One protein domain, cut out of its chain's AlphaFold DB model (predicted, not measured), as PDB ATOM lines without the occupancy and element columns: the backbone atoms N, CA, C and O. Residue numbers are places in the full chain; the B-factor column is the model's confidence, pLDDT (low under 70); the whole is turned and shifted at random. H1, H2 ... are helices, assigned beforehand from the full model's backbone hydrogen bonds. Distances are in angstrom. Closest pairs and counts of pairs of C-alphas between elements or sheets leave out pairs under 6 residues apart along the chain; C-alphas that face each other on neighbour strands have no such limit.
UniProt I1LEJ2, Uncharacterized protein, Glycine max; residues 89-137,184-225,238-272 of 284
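Overview. This is residues 89 to 137, 184 to 225 and 238 to 272 of the 284 residues of an uncharacterized protein of Glycine max (UniProt I1LEJ2). Three long helices form a loose, rod-like bundle: H1 packs by part of its length on H2 and H3, which run side by side in opposite ways, and residues 89 to 106 of H1 stick out. The 126 printed residues, all helix in class, hold H1, H2 and H3 in chain order; radius of gyration of the C-alphas 20.1 A, spans 76 by 29 by 20 A.

Along the chain. H1, residues 89 to 134, begins at C-alpha (223.208, 132.198, 252.225), is 64.2 A long and has a kink of 28 degrees near residue 102. H2, residues 184 to 223, is 57.2 A long. H3, residues 238 to 271, is 48.4 A long and ends at C-alpha (252.604, 144.095, 255.811).

Arrangement. H1 touches H2 with residues 118 to 128 alone, the same way at a shallow tilt of 26 degrees; closest C-alphas Val 125 and Gly 207, 5.6 A. H1 touches H3 with residues 117 to 124 alone, opposite ways at a shallow tilt of 33 degrees, only just short of steep; closest C-alphas Val 121 and Ser 249, 7.1 A. H2 touches H3, opposite ways at 18 degrees, a shallow tilt; closest C-alphas Asn 197 and His 256, 4.8 A. In H1, H2 and H3 every O i to N i+4 pair is within hydrogen-bond range.

Size, cuts and confidence. C-alphas 89 and 225 are farthest apart, 77.1 A. The printed part has two cuts: across the first, with 46 residues not printed, C-alphas 137 and 184 are 52.0 A apart, and across the second, with 12 residues not printed, C-alphas 225 and 238 are 16.7 A apart. In the model, 37 printed residues are under 70 in pLDDT, among them 100 to 116.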
ATOM      1  N   ALA A  89     221.961 132.942 252.412       86.27
ATOM      2  CA  ALA A  89     223.208 132.198 252.225       86.27
ATOM      3  C   ALA A  89     223.688 132.236 250.760       86.27
ATOM      4  O   ALA A  89     224.888 132.371 250.493       86.27
ATOM      5  N   LYS A  90     222.758 132.192 249.793       85.26
ATOM      6  CA  LYS A  90     223.069 132.394 248.367       85.26
ATOM      7  C   LYS A  90     223.547 133.816 248.103       85.26
ATOM      8  O   LYS A  90     224.537 133.990 247.397       85.26
ATOM      9  N   LEU A  91     222.890 134.823 248.682       86.85
ATOM     10  CA  LEU A  91     223.301 136.222 248.553       86.85
ATOM     11  C   LEU A  91     224.699 136.449 249.135       86.85
ATOM     12  O   LEU A  91     225.514 137.099 248.490       86.85
ATOM     13  N   GLU A  92     225.032 135.856 250.283       87.42
ATOM     14  CA  GLU A  92     226.377 135.914 250.867       87.42
ATOM     15  C   GLU A  92     227.428 135.215 250.001       87.42
ATOM     16  O   GLU A  92     228.546 135.709 249.833       87.42
ATOM     17  N   GLN A  93     227.089 134.063 249.422       86.55
ATOM     18  CA  GLN A  93     227.973 133.369 248.494       86.55
ATOM     19  C   GLN A  93     228.204 134.209 247.235       86.55
ATOM     20  O   GLN A  93     229.351 134.369 246.808       86.55
ATOM     21  N   VAL A  94     227.141 134.781 246.667       85.65
ATOM     22  CA  VAL A  94     227.205 135.700 245.526       85.65
ATOM     23  C   VAL A  94     228.017 136.941 245.895       85.65
ATOM     24  O   VAL A  94     228.883 137.323 245.118       85.65
ATOM     25  N   ALA A  95     227.853 137.499 247.095       83.45
ATOM     26  CA  ALA A  95     228.627 138.631 247.595       83.45
ATOM     27  C   ALA A  95     230.117 138.291 247.741       83.45
ATOM     28  O   ALA A  95     230.956 139.039 247.252       83.45
ATOM     29  N   LYS A  96     230.477 137.128 248.301       82.48
ATOM     30  CA  LYS A  96     231.875 136.657 248.383       82.48
ATOM     31  C   LYS A  96     232.492 136.416 247.002       82.48
ATOM     32  O   LYS A  96     233.696 136.606 246.812       82.48
ATOM     33  N   ARG A  97     231.692 135.970 246.025       80.02
ATOM     34  CA  ARG A  97     232.121 135.855 244.619       80.02
ATOM     35  C   ARG A  97     232.304 137.238 244.002       80.02
ATOM     36  O   ARG A  97     233.342 137.475 243.387       80.02
ATOM     37  N   LEU A  98     231.359 138.148 244.225       81.29
ATOM     38  CA  LEU A  98     231.434 139.530 243.770       81.29
ATOM     39  C   LEU A  98     232.610 140.268 244.393       81.29
ATOM     40  O   LEU A  98     233.247 141.011 243.676       81.29
ATOM     41  N   GLU A  99     232.950 140.064 245.664       77.27
ATOM     42  CA  GLU A  99     234.070 140.738 246.328       77.27
ATOM     43  C   GLU A  99     235.406 140.337 245.697       77.27
ATOM     44  O   GLU A  99     236.241 141.186 245.370       77.27
ATOM     45  N   LYS A 100     235.591 139.031 245.462       64.43
ATOM     46  CA  LYS A 100     236.769 138.513 244.760       64.43
ATOM     47  C   LYS A 100     236.842 139.119 243.366       64.43
ATOM     48  O   LYS A 100     237.859 139.721 243.023       64.43
ATOM     49  N   THR A 101     235.752 139.044 242.604       63.76
ATOM     50  CA  THR A 101     235.669 139.637 241.267       63.76
ATOM     51  C   THR A 101     235.866 141.148 241.308       63.76
ATOM     52  O   THR A 101     236.586 141.663 240.471       63.76
ATOM     53  N   ALA A 102     235.341 141.861 242.299       69.13
ATOM     54  CA  ALA A 102     235.441 143.308 242.448       69.13
ATOM     55  C   ALA A 102     236.870 143.742 242.760       69.13
ATOM     56  O   ALA A 102     237.309 144.768 242.250       69.13
ATOM     57  N   ARG A 103     237.645 142.962 243.528       60.67
ATOM     58  CA  ARG A 103     239.083 143.227 243.680       60.67
ATOM     59  C   ARG A 103     239.827 143.065 242.354       60.67
ATOM     60  O   ARG A 103     240.684 143.894 242.048       60.67
ATOM     61  N   TYR A 104     239.484 142.056 241.552       53.18
ATOM     62  CA  TYR A 104     240.034 141.905 240.199       53.18
ATOM     63  C   TYR A 104     239.562 143.017 239.259       53.18
ATOM     64  O   TYR A 104     240.376 143.563 238.527       53.18
ATOM     65  N   PHE A 105     238.295 143.416 239.324       64.43
ATOM     66  CA  PHE A 105     237.698 144.443 238.476       64.43
ATOM     67  C   PHE A 105     238.199 145.838 238.840       64.43
ATOM     68  O   PHE A 105     238.445 146.639 237.952       64.43
ATOM     69  N   LYS A 106     238.454 146.122 240.122       62.41
ATOM     70  CA  LYS A 106     239.152 147.343 240.542       62.41
ATOM     71  C   LYS A 106     240.582 147.360 240.025       62.41
ATOM     72  O   LYS A 106     241.022 148.390 239.538       62.41
ATOM     73  N   ARG A 107     241.307 146.239 240.085       56.99
ATOM     74  CA  ARG A 107     242.677 146.163 239.550       56.99
ATOM     75  C   ARG A 107     242.716 146.285 238.031       56.99
ATOM     76  O   ARG A 107     243.563 147.010 237.534       56.99
ATOM     77  N   LEU A 108     241.814 145.611 237.319       53.02
ATOM     78  CA  LEU A 108     241.708 145.634 235.858       53.02
ATOM     79  C   LEU A 108     241.161 146.961 235.348       53.02
ATOM     80  O   LEU A 108     241.707 147.509 234.405       53.02
ATOM     81  N   GLY A 109     240.123 147.492 235.988       52.73
ATOM     82  CA  GLY A 109     239.561 148.804 235.699       52.73
ATOM     83  C   GLY A 109     240.569 149.907 235.983       52.73
ATOM     84  O   GLY A 109     240.728 150.792 235.154       52.73
ATOM     85  N   ASN A 110     241.335 149.801 237.075       66.49
ATOM     86  CA  ASN A 110     242.472 150.682 237.313       66.49
ATOM     87  C   ASN A 110     243.542 150.487 236.236       66.49
ATOM     88  O   ASN A 110     243.946 151.466 235.649       66.49
ATOM     89  N   LEU A 111     243.954 149.263 235.890       56.71
ATOM     90  CA  LEU A 111     244.936 149.033 234.819       56.71
ATOM     91  C   LEU A 111     244.474 149.551 233.452       56.71
ATOM     92  O   LEU A 111     245.297 150.042 232.692       56.71
ATOM     93  N   GLY A 112     243.189 149.422 233.132       59.83
ATOM     94  CA  GLY A 112     242.591 149.869 231.879       59.83
ATOM     95  C   GLY A 112     242.456 151.383 231.836       59.83
ATOM     96  O   GLY A 112     242.951 152.005 230.906       59.83
ATOM     97  N   PHE A 113     241.883 151.989 232.879       68.06
ATOM     98  CA  PHE A 113     241.830 153.443 233.042       68.06
ATOM     99  C   PHE A 113     243.227 154.056 233.005       68.06
ATOM    100  O   PHE A 113     243.453 155.059 232.346       68.06
ATOM    101  N   TRP A 114     244.179 153.428 233.683       69.06
ATOM    102  CA  TRP A 114     245.527 153.938 233.862       69.06
ATOM    103  C   TRP A 114     246.405 153.658 232.641       69.06
ATOM    104  O   TRP A 114     247.182 154.511 232.231       69.06
ATOM    105  N   GLY A 115     246.248 152.500 231.999       65.68
ATOM    106  CA  GLY A 115     246.856 152.199 230.705       65.68
ATOM    107  C   GLY A 115     246.340 153.137 229.618       65.68
ATOM    108  O   GLY A 115     247.134 153.654 228.836       65.68
ATOM    109  N   GLN A 116     245.036 153.431 229.619       66.43
ATOM    110  CA  GLN A 116     244.439 154.437 228.745       66.43
ATOM    111  C   GLN A 116     244.950 155.836 229.087       66.43
ATOM    112  O   GLN A 116     245.342 156.547 228.179       66.43
ATOM    113  N   LEU A 117     245.042 156.200 230.367       72.06
ATOM    114  CA  LEU A 117     245.579 157.487 230.810       72.06
ATOM    115  C   LEU A 117     247.028 157.684 230.357       72.06
ATOM    116  O   LEU A 117     247.341 158.699 229.745       72.06
ATOM    117  N   VAL A 118     247.903 156.704 230.589       70.63
ATOM    118  CA  VAL A 118     249.296 156.762 230.125       70.63
ATOM    119  C   VAL A 118     249.366 156.815 228.607       70.63
ATOM    120  O   VAL A 118     250.125 157.613 228.069       70.63
ATOM    121  N   CYS A 119     248.550 156.028 227.906       72.31
ATOM    122  CA  CYS A 119     248.463 156.093 226.451       72.31
ATOM    123  C   CYS A 119     248.020 157.485 225.972       72.31
ATOM    124  O   CYS A 119     248.643 158.041 225.076       72.31
ATOM    125  N   THR A 120     247.007 158.086 226.600       74.68
ATOM    126  CA  THR A 120     246.521 159.437 226.288       74.68
ATOM    127  C   THR A 120     247.597 160.485 226.524       74.68
ATOM    128  O   THR A 120     247.747 161.392 225.714       74.68
ATOM    129  N   VAL A 121     248.381 160.357 227.590       71.26
ATOM    130  CA  VAL A 121     249.469 161.289 227.909       71.26
ATOM    131  C   VAL A 121     250.597 161.166 226.903       71.26
ATOM    132  O   VAL A 121     251.039 162.170 226.352       71.26
ATOM    133  N   VAL A 122     251.026 159.939 226.610       74.78
ATOM    134  CA  VAL A 122     252.036 159.670 225.584       74.78
ATOM    135  C   VAL A 122     251.556 160.193 224.228       74.78
ATOM    136  O   VAL A 122     252.295 160.903 223.555       74.78
ATOM    137  N   ALA A 123     250.296 159.944 223.863       75.68
ATOM    138  CA  ALA A 123     249.690 160.473 222.647       75.68
ATOM    139  C   ALA A 123     249.629 162.008 222.640       75.68
ATOM    140  O   ALA A 123     249.925 162.606 221.615       75.68
ATOM    141  N   ALA A 124     249.301 162.657 223.760       76.60
ATOM    142  CA  ALA A 124     249.254 164.113 223.867       76.60
ATOM    143  C   ALA A 124     250.645 164.745 223.727       76.60
ATOM    144  O   ALA A 124     250.806 165.712 222.985       76.60
ATOM    145  N   VAL A 125     251.665 164.169 224.373       73.34
ATOM    146  CA  VAL A 125     253.062 164.607 224.231       73.34
ATOM    147  C   VAL A 125     253.526 164.438 222.785       73.34
ATOM    148  O   VAL A 125     254.046 165.384 222.195       73.34
ATOM    149  N   ILE A 126     253.271 163.280 222.174       76.96
ATOM    150  CA  ILE A 126     253.623 163.020 220.772       76.96
ATOM    151  C   ILE A 126     252.884 163.977 219.831       76.96
ATOM    152  O   ILE A 126     253.503 164.552 218.940       76.96
ATOM    153  N   LEU A 127     251.581 164.182 220.033       78.88
ATOM    154  CA  LEU A 127     250.766 165.080 219.217       78.88
ATOM    155  C   LEU A 127     251.263 166.523 219.331       78.88
ATOM    156  O   LEU A 127     251.416 167.191 218.309       78.88
ATOM    157  N   SER A 128     251.578 166.980 220.546       72.36
ATOM    158  CA  SER A 128     252.140 168.313 220.775       72.36
ATOM    159  C   SER A 128     253.440 168.504 219.997       72.36
ATOM    160  O   SER A 128     253.606 169.495 219.292       72.36
ATOM    161  N   PHE A 129     254.322 167.504 220.019       74.52
ATOM    162  CA  PHE A 129     255.583 167.570 219.307       74.52
ATOM    163  C   PHE A 129     255.408 167.486 217.784       74.52
ATOM    164  O   PHE A 129     256.063 168.215 217.038       74.52
ATOM    165  N   SER A 130     254.483 166.645 217.312       71.33
ATOM    166  CA  SER A 130     254.153 166.528 215.891       71.33
ATOM    167  C   SER A 130     253.660 167.858 215.332       71.33
ATOM    168  O   SER A 130     254.159 168.298 214.305       71.33
ATOM    169  N   VAL A 131     252.738 168.543 216.016       70.57
ATOM    170  CA  VAL A 131     252.236 169.861 215.586       70.57
ATOM    171  C   VAL A 131     253.374 170.882 215.489       70.57
ATOM    172  O   VAL A 131     253.418 171.704 214.572       70.57
ATOM    173  N   VAL A 132     254.323 170.817 216.417       68.84
ATOM    174  CA  VAL A 132     255.434 171.764 216.516       68.84
ATOM    175  C   VAL A 132     256.452 171.560 215.402       68.84
ATOM    176  O   VAL A 132     256.870 172.539 214.784       68.84
ATOM    177  N   VAL A 133     256.824 170.311 215.119       64.32
ATOM    178  CA  VAL A 133     257.779 170.006 214.049       64.32
ATOM    179  C   VAL A 133     257.144 170.091 212.668       64.32
ATOM    180  O   VAL A 133     257.776 170.608 211.751       64.32
ATOM    181  N   THR A 134     255.879 169.694 212.506       64.91
ATOM    182  CA  THR A 134     255.153 169.891 211.242       64.91
ATOM    183  C   THR A 134     255.074 171.375 210.867       64.91
ATOM    184  O   THR A 134     255.183 171.711 209.692       64.91
ATOM    185  N   GLY A 135     254.954 172.282 211.844       60.54
ATOM    186  CA  GLY A 135     254.919 173.725 211.587       60.54
ATOM    187  C   GLY A 135     256.254 174.346 211.151       60.54
ATOM    188  O   GLY A 135     256.258 175.448 210.603       60.54
ATOM    189  N   LYS A 136     257.392 173.681 211.395       58.62
ATOM    190  CA  LYS A 136     258.728 174.156 211.011       58.62
ATOM    191  C   LYS A 136     259.639 172.958 210.725       58.62
ATOM    192  O   LYS A 136     260.204 172.371 211.644       58.62
ATOM    193  N   VAL A 137     259.872 172.672 209.443       55.25
ATOM    194  CA  VAL A 137     260.894 171.728 208.940       55.25
ATOM    195  C   VAL A 137     262.325 172.243 209.191       55.25
ATOM    196  O   VAL A 137     263.141 172.316 208.285       55.25
ATOM    197  N   ALA A 184     253.985 137.437 248.929       64.15
ATOM    198  CA  ALA A 184     254.902 137.746 247.840       64.15
ATOM    199  C   ALA A 184     254.224 138.151 246.518       64.15
ATOM    200  O   ALA A 184     254.723 139.075 245.880       64.15
ATOM    201  N   ASP A 185     253.111 137.530 246.114       65.93
ATOM    202  CA  ASP A 185     252.387 137.896 244.887       65.93
ATOM    203  C   ASP A 185     251.717 139.259 245.030       65.93
ATOM    204  O   ASP A 185     251.764 140.085 244.118       65.93
ATOM    205  N   VAL A 186     251.144 139.527 246.208       67.71
ATOM    206  CA  VAL A 186     250.544 140.829 246.510       67.71
ATOM    207  C   VAL A 186     251.621 141.906 246.539       67.71
ATOM    208  O   VAL A 186     251.501 142.881 245.806       67.71
ATOM    209  N   VAL A 187     252.701 141.703 247.300       70.17
ATOM    210  CA  VAL A 187     253.852 142.619 247.366       70.17
ATOM    211  C   VAL A 187     254.464 142.837 245.984       70.17
ATOM    212  O   VAL A 187     254.892 143.942 245.663       70.17
ATOM    213  N   LYS A 188     254.498 141.806 245.137       64.72
ATOM    214  CA  LYS A 188     255.003 141.919 243.772       64.72
ATOM    215  C   LYS A 188     254.098 142.779 242.905       64.72
ATOM    216  O   LYS A 188     254.578 143.787 242.401       64.72
ATOM    217  N   GLY A 189     252.809 142.445 242.804       69.07
ATOM    218  CA  GLY A 189     251.837 143.257 242.063       69.07
ATOM    219  C   GLY A 189     251.832 144.716 242.528       69.07
ATOM    220  O   GLY A 189     251.607 145.629 241.740       69.07
ATOM    221  N   LEU A 190     252.184 144.940 243.788       72.26
ATOM    222  CA  LEU A 190     252.338 146.256 244.372       72.26
ATOM    223  C   LEU A 190     253.622 146.976 244.001       72.26
ATOM    224  O   LEU A 190     253.566 148.132 243.603       72.26
ATOM    225  N   LYS A 191     254.768 146.288 244.060       71.36
ATOM    226  CA  LYS A 191     256.022 146.781 243.484       71.36
ATOM    227  C   LYS A 191     255.815 147.165 242.021       71.36
ATOM    228  O   LYS A 191     256.309 148.199 241.594       71.36
ATOM    229  N   ASN A 192     255.043 146.375 241.275       68.54
ATOM    230  CA  ASN A 192     254.689 146.680 239.893       68.54
ATOM    231  C   ASN A 192     253.803 147.927 239.781       68.54
ATOM    232  O   ASN A 192     254.105 148.794 238.968       68.54
ATOM    233  N   GLY A 193     252.767 148.057 240.617       68.43
ATOM    234  CA  GLY A 193     251.934 149.261 240.681       68.43
ATOM    235  C   GLY A 193     252.735 150.519 241.020       68.43
ATOM    236  O   GLY A 193     252.563 151.550 240.379       68.43
ATOM    237  N   ILE A 194     253.673 150.435 241.964       73.59
ATOM    238  CA  ILE A 194     254.568 151.539 242.333       73.59
ATOM    239  C   ILE A 194     255.495 151.897 241.164       73.59
ATOM    240  O   ILE A 194     255.571 153.065 240.804       73.59
ATOM    241  N   MET A 195     256.151 150.916 240.532       74.63
ATOM    242  CA  MET A 195     257.033 151.156 239.376       74.63
ATOM    243  C   MET A 195     256.292 151.795 238.201       74.63
ATOM    244  O   MET A 195     256.818 152.715 237.582       74.63
ATOM    245  N   LEU A 196     255.060 151.356 237.928       70.89
ATOM    246  CA  LEU A 196     254.204 151.985 236.927       70.89
ATOM    247  C   LEU A 196     253.894 153.436 237.315       70.89
ATOM    248  O   LEU A 196     254.171 154.326 236.524       70.89
ATOM    249  N   ASN A 197     253.427 153.708 238.539       76.89
ATOM    250  CA  ASN A 197     253.196 155.080 239.022       76.89
ATOM    251  C   ASN A 197     254.430 155.977 238.943       76.89
ATOM    252  O   ASN A 197     254.311 157.109 238.485       76.89
ATOM    253  N   LEU A 198     255.615 155.474 239.281       77.61
ATOM    254  CA  LEU A 198     256.861 156.225 239.115       77.61
ATOM    255  C   LEU A 198     257.170 156.511 237.645       77.61
ATOM    256  O   LEU A 198     257.510 157.643 237.308       77.61
ATOM    257  N   LEU A 199     257.031 155.515 236.767       74.89
ATOM    258  CA  LEU A 199     257.288 155.684 235.339       74.89
ATOM    259  C   LEU A 199     256.298 156.660 234.698       74.89
ATOM    260  O   LEU A 199     256.696 157.489 233.888       74.89
ATOM    261  N   GLY A 200     255.024 156.587 235.083       71.90
ATOM    262  CA  GLY A 200     253.976 157.491 234.627       71.90
ATOM    263  C   GLY A 200     254.199 158.932 235.089       71.90
ATOM    264  O   GLY A 200     254.132 159.851 234.276       71.90
ATOM    265  N   MET A 201     254.568 159.139 236.361       80.00
ATOM    266  CA  MET A 201     254.996 160.459 236.848       80.00
ATOM    267  C   MET A 201     256.230 160.959 236.092       80.00
ATOM    268  O   MET A 201     256.249 162.110 235.667       80.00
ATOM    269  N   GLY A 202     257.229 160.100 235.869       78.32
ATOM    270  CA  GLY A 202     258.430 160.443 235.106       78.32
ATOM    271  C   GLY A 202     258.113 160.854 233.666       78.32
ATOM    272  O   GLY A 202     258.569 161.896 233.210       78.32
ATOM    273  N   ALA A 203     257.272 160.089 232.968       75.38
ATOM    274  CA  ALA A 203     256.823 160.408 231.617       75.38
ATOM    275  C   ALA A 203     256.018 161.719 231.565       75.38
ATOM    276  O   ALA A 203     256.231 162.526 230.662       75.38
ATOM    277  N   ALA A 204     255.142 161.964 232.544       77.97
ATOM    278  CA  ALA A 204     254.384 163.211 232.641       77.97
ATOM    279  C   ALA A 204     255.301 164.421 232.873       77.97
ATOM    280  O   ALA A 204     255.135 165.443 232.211       77.97
ATOM    281  N   ILE A 205     256.304 164.297 233.749       81.44
ATOM    282  CA  ILE A 205     257.307 165.344 233.992       81.44
ATOM    283  C   ILE A 205     258.149 165.595 232.736       81.44
ATOM    284  O   ILE A 205     258.386 166.749 232.393       81.44
ATOM    285  N   LEU A 206     258.564 164.548 232.016       79.34
ATOM    286  CA  LEU A 206     259.295 164.692 230.752       79.34
ATOM    287  C   LEU A 206     258.449 165.380 229.674       79.34
ATOM    288  O   LEU A 206     258.953 166.255 228.973       79.34
ATOM    289  N   GLY A 207     257.164 165.036 229.567       76.55
ATOM    290  CA  GLY A 207     256.221 165.719 228.679       76.55
ATOM    291  C   GLY A 207     256.045 167.194 229.043       76.55
ATOM    292  O   GLY A 207     256.079 168.061 228.172       76.55
ATOM    293  N   MET A 208     255.937 167.493 230.337       81.96
ATOM    294  CA  MET A 208     255.856 168.862 230.844       81.96
ATOM    295  C   MET A 208     257.153 169.642 230.570       81.96
ATOM    296  O   MET A 208     257.098 170.783 230.142       81.96
ATOM    297  N   GLN A 209     258.330 169.024 230.714       80.49
ATOM    298  CA  GLN A 209     259.607 169.663 230.370       80.49
ATOM    299  C   GLN A 209     259.772 169.900 228.867       80.49
ATOM    300  O   GLN A 209     260.253 170.957 228.466       80.49
ATOM    301  N   ALA A 210     259.345 168.961 228.022       75.50
ATOM    302  CA  ALA A 210     259.392 169.137 226.573       75.50
ATOM    303  C   ALA A 210     258.488 170.290 226.107       75.50
ATOM    304  O   ALA A 210     258.854 171.052 225.214       75.50
ATOM    305  N   THR A 211     257.320 170.432 226.731       76.78
ATOM    306  CA  THR A 211     256.311 171.437 226.374       76.78
ATOM    307  C   THR A 211     256.682 172.802 226.927       76.78
ATOM    308  O   THR A 211     256.848 173.733 226.146       76.78
ATOM    309  N   VAL A 212     256.990 172.898 228.220       80.70
ATOM    310  CA  VAL A 212     257.487 174.130 228.849       80.70
ATOM    311  C   VAL A 212     258.799 174.596 228.208       80.70
ATOM    312  O   VAL A 212     258.952 175.780 227.920       80.70
ATOM    313  N   GLY A 213     259.737 173.694 227.906       79.38
ATOM    314  CA  GLY A 213     260.983 174.047 227.220       79.38
ATOM    315  C   GLY A 213     260.738 174.601 225.816       79.38
ATOM    316  O   GLY A 213     261.325 175.611 225.420       79.38
ATOM    317  N   LEU A 214     259.808 173.994 225.078       72.59
ATOM    318  CA  LEU A 214     259.403 174.497 223.777       72.59
ATOM    319  C   LEU A 214     258.695 175.852 223.880       72.59
ATOM    320  O   LEU A 214     258.982 176.736 223.076       72.59
ATOM    321  N   LEU A 215     257.786 176.039 224.832       77.18
ATOM    322  CA  LEU A 215     257.140 177.329 225.057       77.18
ATOM    323  C   LEU A 215     258.151 178.423 225.321       77.18
ATOM    324  O   LEU A 215     258.013 179.497 224.756       77.18
ATOM    325  N   VAL A 216     259.146 178.166 226.175       79.84
ATOM    326  CA  VAL A 216     260.200 179.133 226.484       79.84
ATOM    327  C   VAL A 216     260.946 179.481 225.200       79.84
ATOM    328  O   VAL A 216     261.107 180.659 224.892       79.84
ATOM    329  N   ALA A 217     261.293 178.488 224.376       75.66
ATOM    330  CA  ALA A 217     261.881 178.739 223.063       75.66
ATOM    331  C   ALA A 217     260.950 179.562 222.150       75.66
ATOM    332  O   ALA A 217     261.406 180.478 221.463       75.66
ATOM    333  N   LYS A 218     259.636 179.297 222.166       75.54
ATOM    334  CA  LYS A 218     258.649 180.057 221.386       75.54
ATOM    335  C   LYS A 218     258.428 181.474 221.919       75.54
ATOM    336  O   LYS A 218     258.268 182.390 221.123       75.54
ATOM    337  N   ALA A 219     258.450 181.678 223.228       76.30
ATOM    338  CA  ALA A 219     258.324 182.982 223.859       76.30
ATOM    339  C   ALA A 219     259.556 183.841 223.558       76.30
ATOM    340  O   ALA A 219     259.411 184.995 223.159       76.30
ATOM    341  N   LEU A 220     260.758 183.265 223.641       78.92
ATOM    342  CA  LEU A 220     262.004 183.945 223.281       78.92
ATOM    343  C   LEU A 220     262.080 184.247 221.775       78.92
ATOM    344  O   LEU A 220     262.382 185.374 221.396       78.92
ATOM    345  N   THR A 221     261.736 183.297 220.895       73.42
ATOM    346  CA  THR A 221     261.763 183.556 219.440       73.42
ATOM    347  C   THR A 221     260.649 184.494 218.975       73.42
ATOM    348  O   THR A 221     260.833 185.190 217.984       73.42
ATOM    349  N   SER A 222     259.489 184.507 219.641       69.55
ATOM    350  CA  SER A 222     258.376 185.389 219.274       69.55
ATOM    351  C   SER A 222     258.588 186.805 219.798       69.55
ATOM    352  O   SER A 222     258.272 187.753 219.090       69.55
ATOM    353  N   SER A 223     259.141 186.966 221.006       65.90
ATOM    354  CA  SER A 223     259.480 188.288 221.557       65.90
ATOM    355  C   SER A 223     260.621 188.970 220.798       65.90
ATOM    356  O   SER A 223     260.630 190.193 220.696       65.90
ATOM    357  N   ALA A 224     261.530 188.201 220.191       63.87
ATOM    358  CA  ALA A 224     262.569 188.739 219.314       63.87
ATOM    359  C   ALA A 224     262.022 189.366 218.010       63.87
ATOM    360  O   ALA A 224     262.714 190.164 217.381       63.87
ATOM    361  N   ASN A 225     260.783 189.055 217.605       59.30
ATOM    362  CA  ASN A 225     260.178 189.525 216.355       59.30
ATOM    363  C   ASN A 225     258.876 190.319 216.611       59.30
ATOM    364  O   ASN A 225     257.789 189.842 216.274       59.30
ATOM    365  N   VAL A 238     248.580 177.764 219.951       67.58
ATOM    366  CA  VAL A 238     249.776 177.179 220.573       67.58
ATOM    367  C   VAL A 238     249.827 177.469 222.076       67.58
ATOM    368  O   VAL A 238     250.164 176.573 222.840       67.58
ATOM    369  N   LEU A 239     249.456 178.681 222.506       75.06
ATOM    370  CA  LEU A 239     249.452 179.049 223.924       75.06
ATOM    371  C   LEU A 239     248.324 178.331 224.679       75.06
ATOM    372  O   LEU A 239     248.538 177.818 225.770       75.06
ATOM    373  N   ALA A 240     247.129 178.255 224.083       76.16
ATOM    374  CA  ALA A 240     245.997 177.560 224.697       76.16
ATOM    375  C   ALA A 240     246.230 176.042 224.794       76.16
ATOM    376  O   ALA A 240     245.983 175.444 225.840       76.16
ATOM    377  N   LEU A 241     246.728 175.423 223.717       75.77
ATOM    378  CA  LEU A 241     247.067 173.998 223.682       75.77
ATOM    379  C   LEU A 241     248.090 173.654 224.758       75.77
ATOM    380  O   LEU A 241     247.964 172.624 225.414       75.77
ATOM    381  N   ASP A 242     249.074 174.523 224.948       76.88
ATOM    382  CA  ASP A 242     250.097 174.316 225.950       76.88
ATOM    383  C   ASP A 242     249.552 174.385 227.391       76.88
ATOM    384  O   ASP A 242     249.788 173.467 228.173       76.88
ATOM    385  N   VAL A 243     248.719 175.374 227.730       80.58
ATOM    386  CA  VAL A 243     248.098 175.438 229.068       80.58
ATOM    387  C   VAL A 243     247.222 174.208 229.335       80.58
ATOM    388  O   VAL A 243     247.265 173.633 230.426       80.58
ATOM    389  N   PHE A 244     246.457 173.746 228.338       83.27
ATOM    390  CA  PHE A 244     245.688 172.506 228.471       83.27
ATOM    391  C   PHE A 244     246.580 171.279 228.657       83.27
ATOM    392  O   PHE A 244     246.206 170.353 229.377       83.27
ATOM    393  N   LEU A 245     247.764 171.272 228.053       77.55
ATOM    394  CA  LEU A 245     248.737 170.197 228.191       77.55
ATOM    395  C   LEU A 245     249.395 170.193 229.576       77.55
ATOM    396  O   LEU A 245     249.555 169.124 230.173       77.55
ATOM    397  N   VAL A 246     249.688 171.367 230.138       83.29
ATOM    398  CA  VAL A 246     250.125 171.505 231.536       83.29
ATOM    399  C   VAL A 246     249.033 170.998 232.487       83.29
ATOM    400  O   VAL A 246     249.316 170.207 233.385       83.29
ATOM    401  N   GLN A 247     247.763 171.333 232.247       83.03
ATOM    402  CA  GLN A 247     246.652 170.835 233.066       83.03
ATOM    403  C   GLN A 247     246.447 169.316 232.928       83.03
ATOM    404  O   GLN A 247     246.219 168.614 233.917       83.03
ATOM    405  N   ALA A 248     246.550 168.775 231.711       82.21
ATOM    406  CA  ALA A 248     246.442 167.339 231.455       82.21
ATOM    407  C   ALA A 248     247.586 166.552 232.119       82.21
ATOM    408  O   ALA A 248     247.355 165.501 232.724       82.21
ATOM    409  N   SER A 249     248.814 167.072 232.057       80.80
ATOM    410  CA  SER A 249     249.976 166.464 232.711       80.80
ATOM    411  C   SER A 249     249.902 166.572 234.238       80.80
ATOM    412  O   SER A 249     250.193 165.590 234.921       80.80
ATOM    413  N   ALA A 250     249.407 167.681 234.794       83.82
ATOM    414  CA  ALA A 250     249.146 167.808 236.230       83.82
ATOM    415  C   ALA A 250     248.116 166.775 236.726       83.82
ATOM    416  O   ALA A 250     248.373 166.054 237.694       83.82
ATOM    417  N   ASN A 251     246.991 166.619 236.020       83.45
ATOM    418  CA  ASN A 251     245.982 165.599 236.332       83.45
ATOM    419  C   ASN A 251     246.544 164.171 236.239       83.45
ATOM    420  O   ASN A 251     246.172 163.287 237.012       83.45
ATOM    421  N   THR A 252     247.474 163.948 235.314       78.70
ATOM    422  CA  THR A 252     248.173 162.668 235.161       78.70
ATOM    423  C   THR A 252     249.070 162.372 236.357       78.70
ATOM    424  O   THR A 252     249.003 161.279 236.917       78.70
ATOM    425  N   ILE A 253     249.868 163.350 236.793       82.00
ATOM    426  CA  ILE A 253     250.706 163.219 237.991       82.00
ATOM    427  C   ILE A 253     249.833 162.955 239.218       82.00
ATOM    428  O   ILE A 253     250.151 162.057 239.993       82.00
ATOM    429  N   LEU A 254     248.705 163.659 239.365       84.13
ATOM    430  CA  LEU A 254     247.751 163.425 240.451       84.13
ATOM    431  C   LEU A 254     247.220 161.987 240.427       84.13
ATOM    432  O   LEU A 254     247.220 161.313 241.455       84.13
ATOM    433  N   SER A 255     246.813 161.483 239.261       81.94
ATOM    434  CA  SER A 255     246.345 160.100 239.112       81.94
ATOM    435  C   SER A 255     247.424 159.080 239.497       81.94
ATOM    436  O   SER A 255     247.153 158.126 240.231       81.94
ATOM    437  N   HIS A 256     248.673 159.303 239.075       78.90
ATOM    438  CA  HIS A 256     249.793 158.449 239.464       78.90
ATOM    439  C   HIS A 256     250.122 158.533 240.954       78.90
ATOM    440  O   HIS A 256     250.420 157.517 241.581       78.90
ATOM    441  N   PHE A 257     250.028 159.724 241.537       81.26
ATOM    442  CA  PHE A 257     250.209 159.938 242.964       81.26
ATOM    443  C   PHE A 257     249.145 159.184 243.771       81.26
ATOM    444  O   PHE A 257     249.495 158.423 244.669       81.26
ATOM    445  N   LEU A 258     247.861 159.285 243.403       80.35
ATOM    446  CA  LEU A 258     246.786 158.506 244.031       80.35
ATOM    447  C   LEU A 258     247.010 156.998 243.857       80.35
ATOM    448  O   LEU A 258     246.895 156.244 244.822       80.35
ATOM    449  N   GLY A 259     247.380 156.550 242.654       77.15
ATOM    450  CA  GLY A 259     247.715 155.150 242.389       77.15
ATOM    451  C   GLY A 259     248.867 154.642 243.262       77.15
ATOM    452  O   GLY A 259     248.833 153.501 243.736       77.15
ATOM    453  N   LEU A 260     249.864 155.491 243.518       78.69
ATOM    454  CA  LEU A 260     250.983 155.203 244.406       78.69
ATOM    455  C   LEU A 260     250.543 155.163 245.871       78.69
ATOM    456  O   LEU A 260     250.899 154.215 246.563       78.69
ATOM    457  N   VAL A 261     249.718 156.109 246.325       79.74
ATOM    458  CA  VAL A 261     249.145 156.119 247.681       79.74
ATOM    459  C   VAL A 261     248.335 154.851 247.936       79.74
ATOM    460  O   VAL A 261     248.591 154.166 248.920       79.74
ATOM    461  N   PHE A 262     247.435 154.464 247.028       78.26
ATOM    462  CA  PHE A 262     246.693 153.202 247.141       78.26
ATOM    463  C   PHE A 262     247.616 151.983 247.132       78.26
ATOM    464  O   PHE A 262     247.383 151.019 247.862       78.26
ATOM    465  N   SER A 263     248.680 152.016 246.326       76.65
ATOM    466  CA  SER A 263     249.670 150.943 246.319       76.65
ATOM    467  C   SER A 263     250.410 150.855 247.661       76.65
ATOM    468  O   SER A 263     250.587 149.774 248.209       76.65
ATOM    469  N   LEU A 264     250.804 151.980 248.249       76.21
ATOM    470  CA  LEU A 264     251.452 152.005 249.558       76.21
ATOM    471  C   LEU A 264     250.490 151.616 250.690       76.21
ATOM    472  O   LEU A 264     250.890 150.897 251.601       76.21
ATOM    473  N   GLU A 265     249.221 152.021 250.620       77.34
ATOM    474  CA  GLU A 265     248.188 151.691 251.608       77.34
ATOM    475  C   GLU A 265     247.896 150.187 251.616       77.34
ATOM    476  O   GLU A 265     247.915 149.560 252.673       77.34
ATOM    477  N   LEU A 266     247.779 149.570 250.436       74.76
ATOM    478  CA  LEU A 266     247.683 148.117 250.321       74.76
ATOM    479  C   LEU A 266     248.954 147.413 250.819       74.76
ATOM    480  O   LEU A 266     248.854 146.309 251.352       74.76
ATOM    481  N   LEU A 267     250.139 148.023 250.675       72.98
ATOM    482  CA  LEU A 267     251.399 147.420 251.135       72.98
ATOM    483  C   LEU A 267     251.409 147.411 252.648       72.98
ATOM    484  O   LEU A 267     251.679 146.381 253.254       72.98
ATOM    485  N   ARG A 268     251.069 148.558 253.233       75.41
ATOM    486  CA  ARG A 268     250.906 148.749 254.665       75.41
ATOM    487  C   ARG A 268     249.873 147.767 255.213       75.41
ATOM    488  O   ARG A 268     250.205 147.025 256.121       75.41
ATOM    489  N   SER A 269     248.693 147.661 254.608       74.18
ATOM    490  CA  SER A 269     247.624 146.749 255.041       74.18
ATOM    491  C   SER A 269     247.978 145.258 254.930       74.18
ATOM    492  O   SER A 269     247.450 144.446 255.680       74.18
ATOM    493  N   VAL A 270     248.867 144.868 254.010       69.29
ATOM    494  CA  VAL A 270     249.338 143.471 253.867       69.29
ATOM    495  C   VAL A 270     250.567 143.181 254.737       69.29
ATOM    496  O   VAL A 270     250.803 142.032 255.116       69.29
ATOM    497  N   THR A 271     251.374 144.205 255.016       74.64
ATOM    498  CA  THR A 271     252.604 144.095 255.811       74.64
ATOM    499  C   THR A 271     252.310 144.189 257.304       74.64
ATOM    500  O   THR A 271     252.913 143.444 258.075       74.64
ATOM    501  N   LEU A 272     251.378 145.055 257.716       61.48
ATOM    502  CA  LEU A 272     250.917 145.118 259.096       61.48
ATOM    503  C   LEU A 272     250.181 143.807 259.427       61.48
ATOM    504  O   LEU A 272     249.242 143.437 258.716       61.48
TER     505      LEU A 272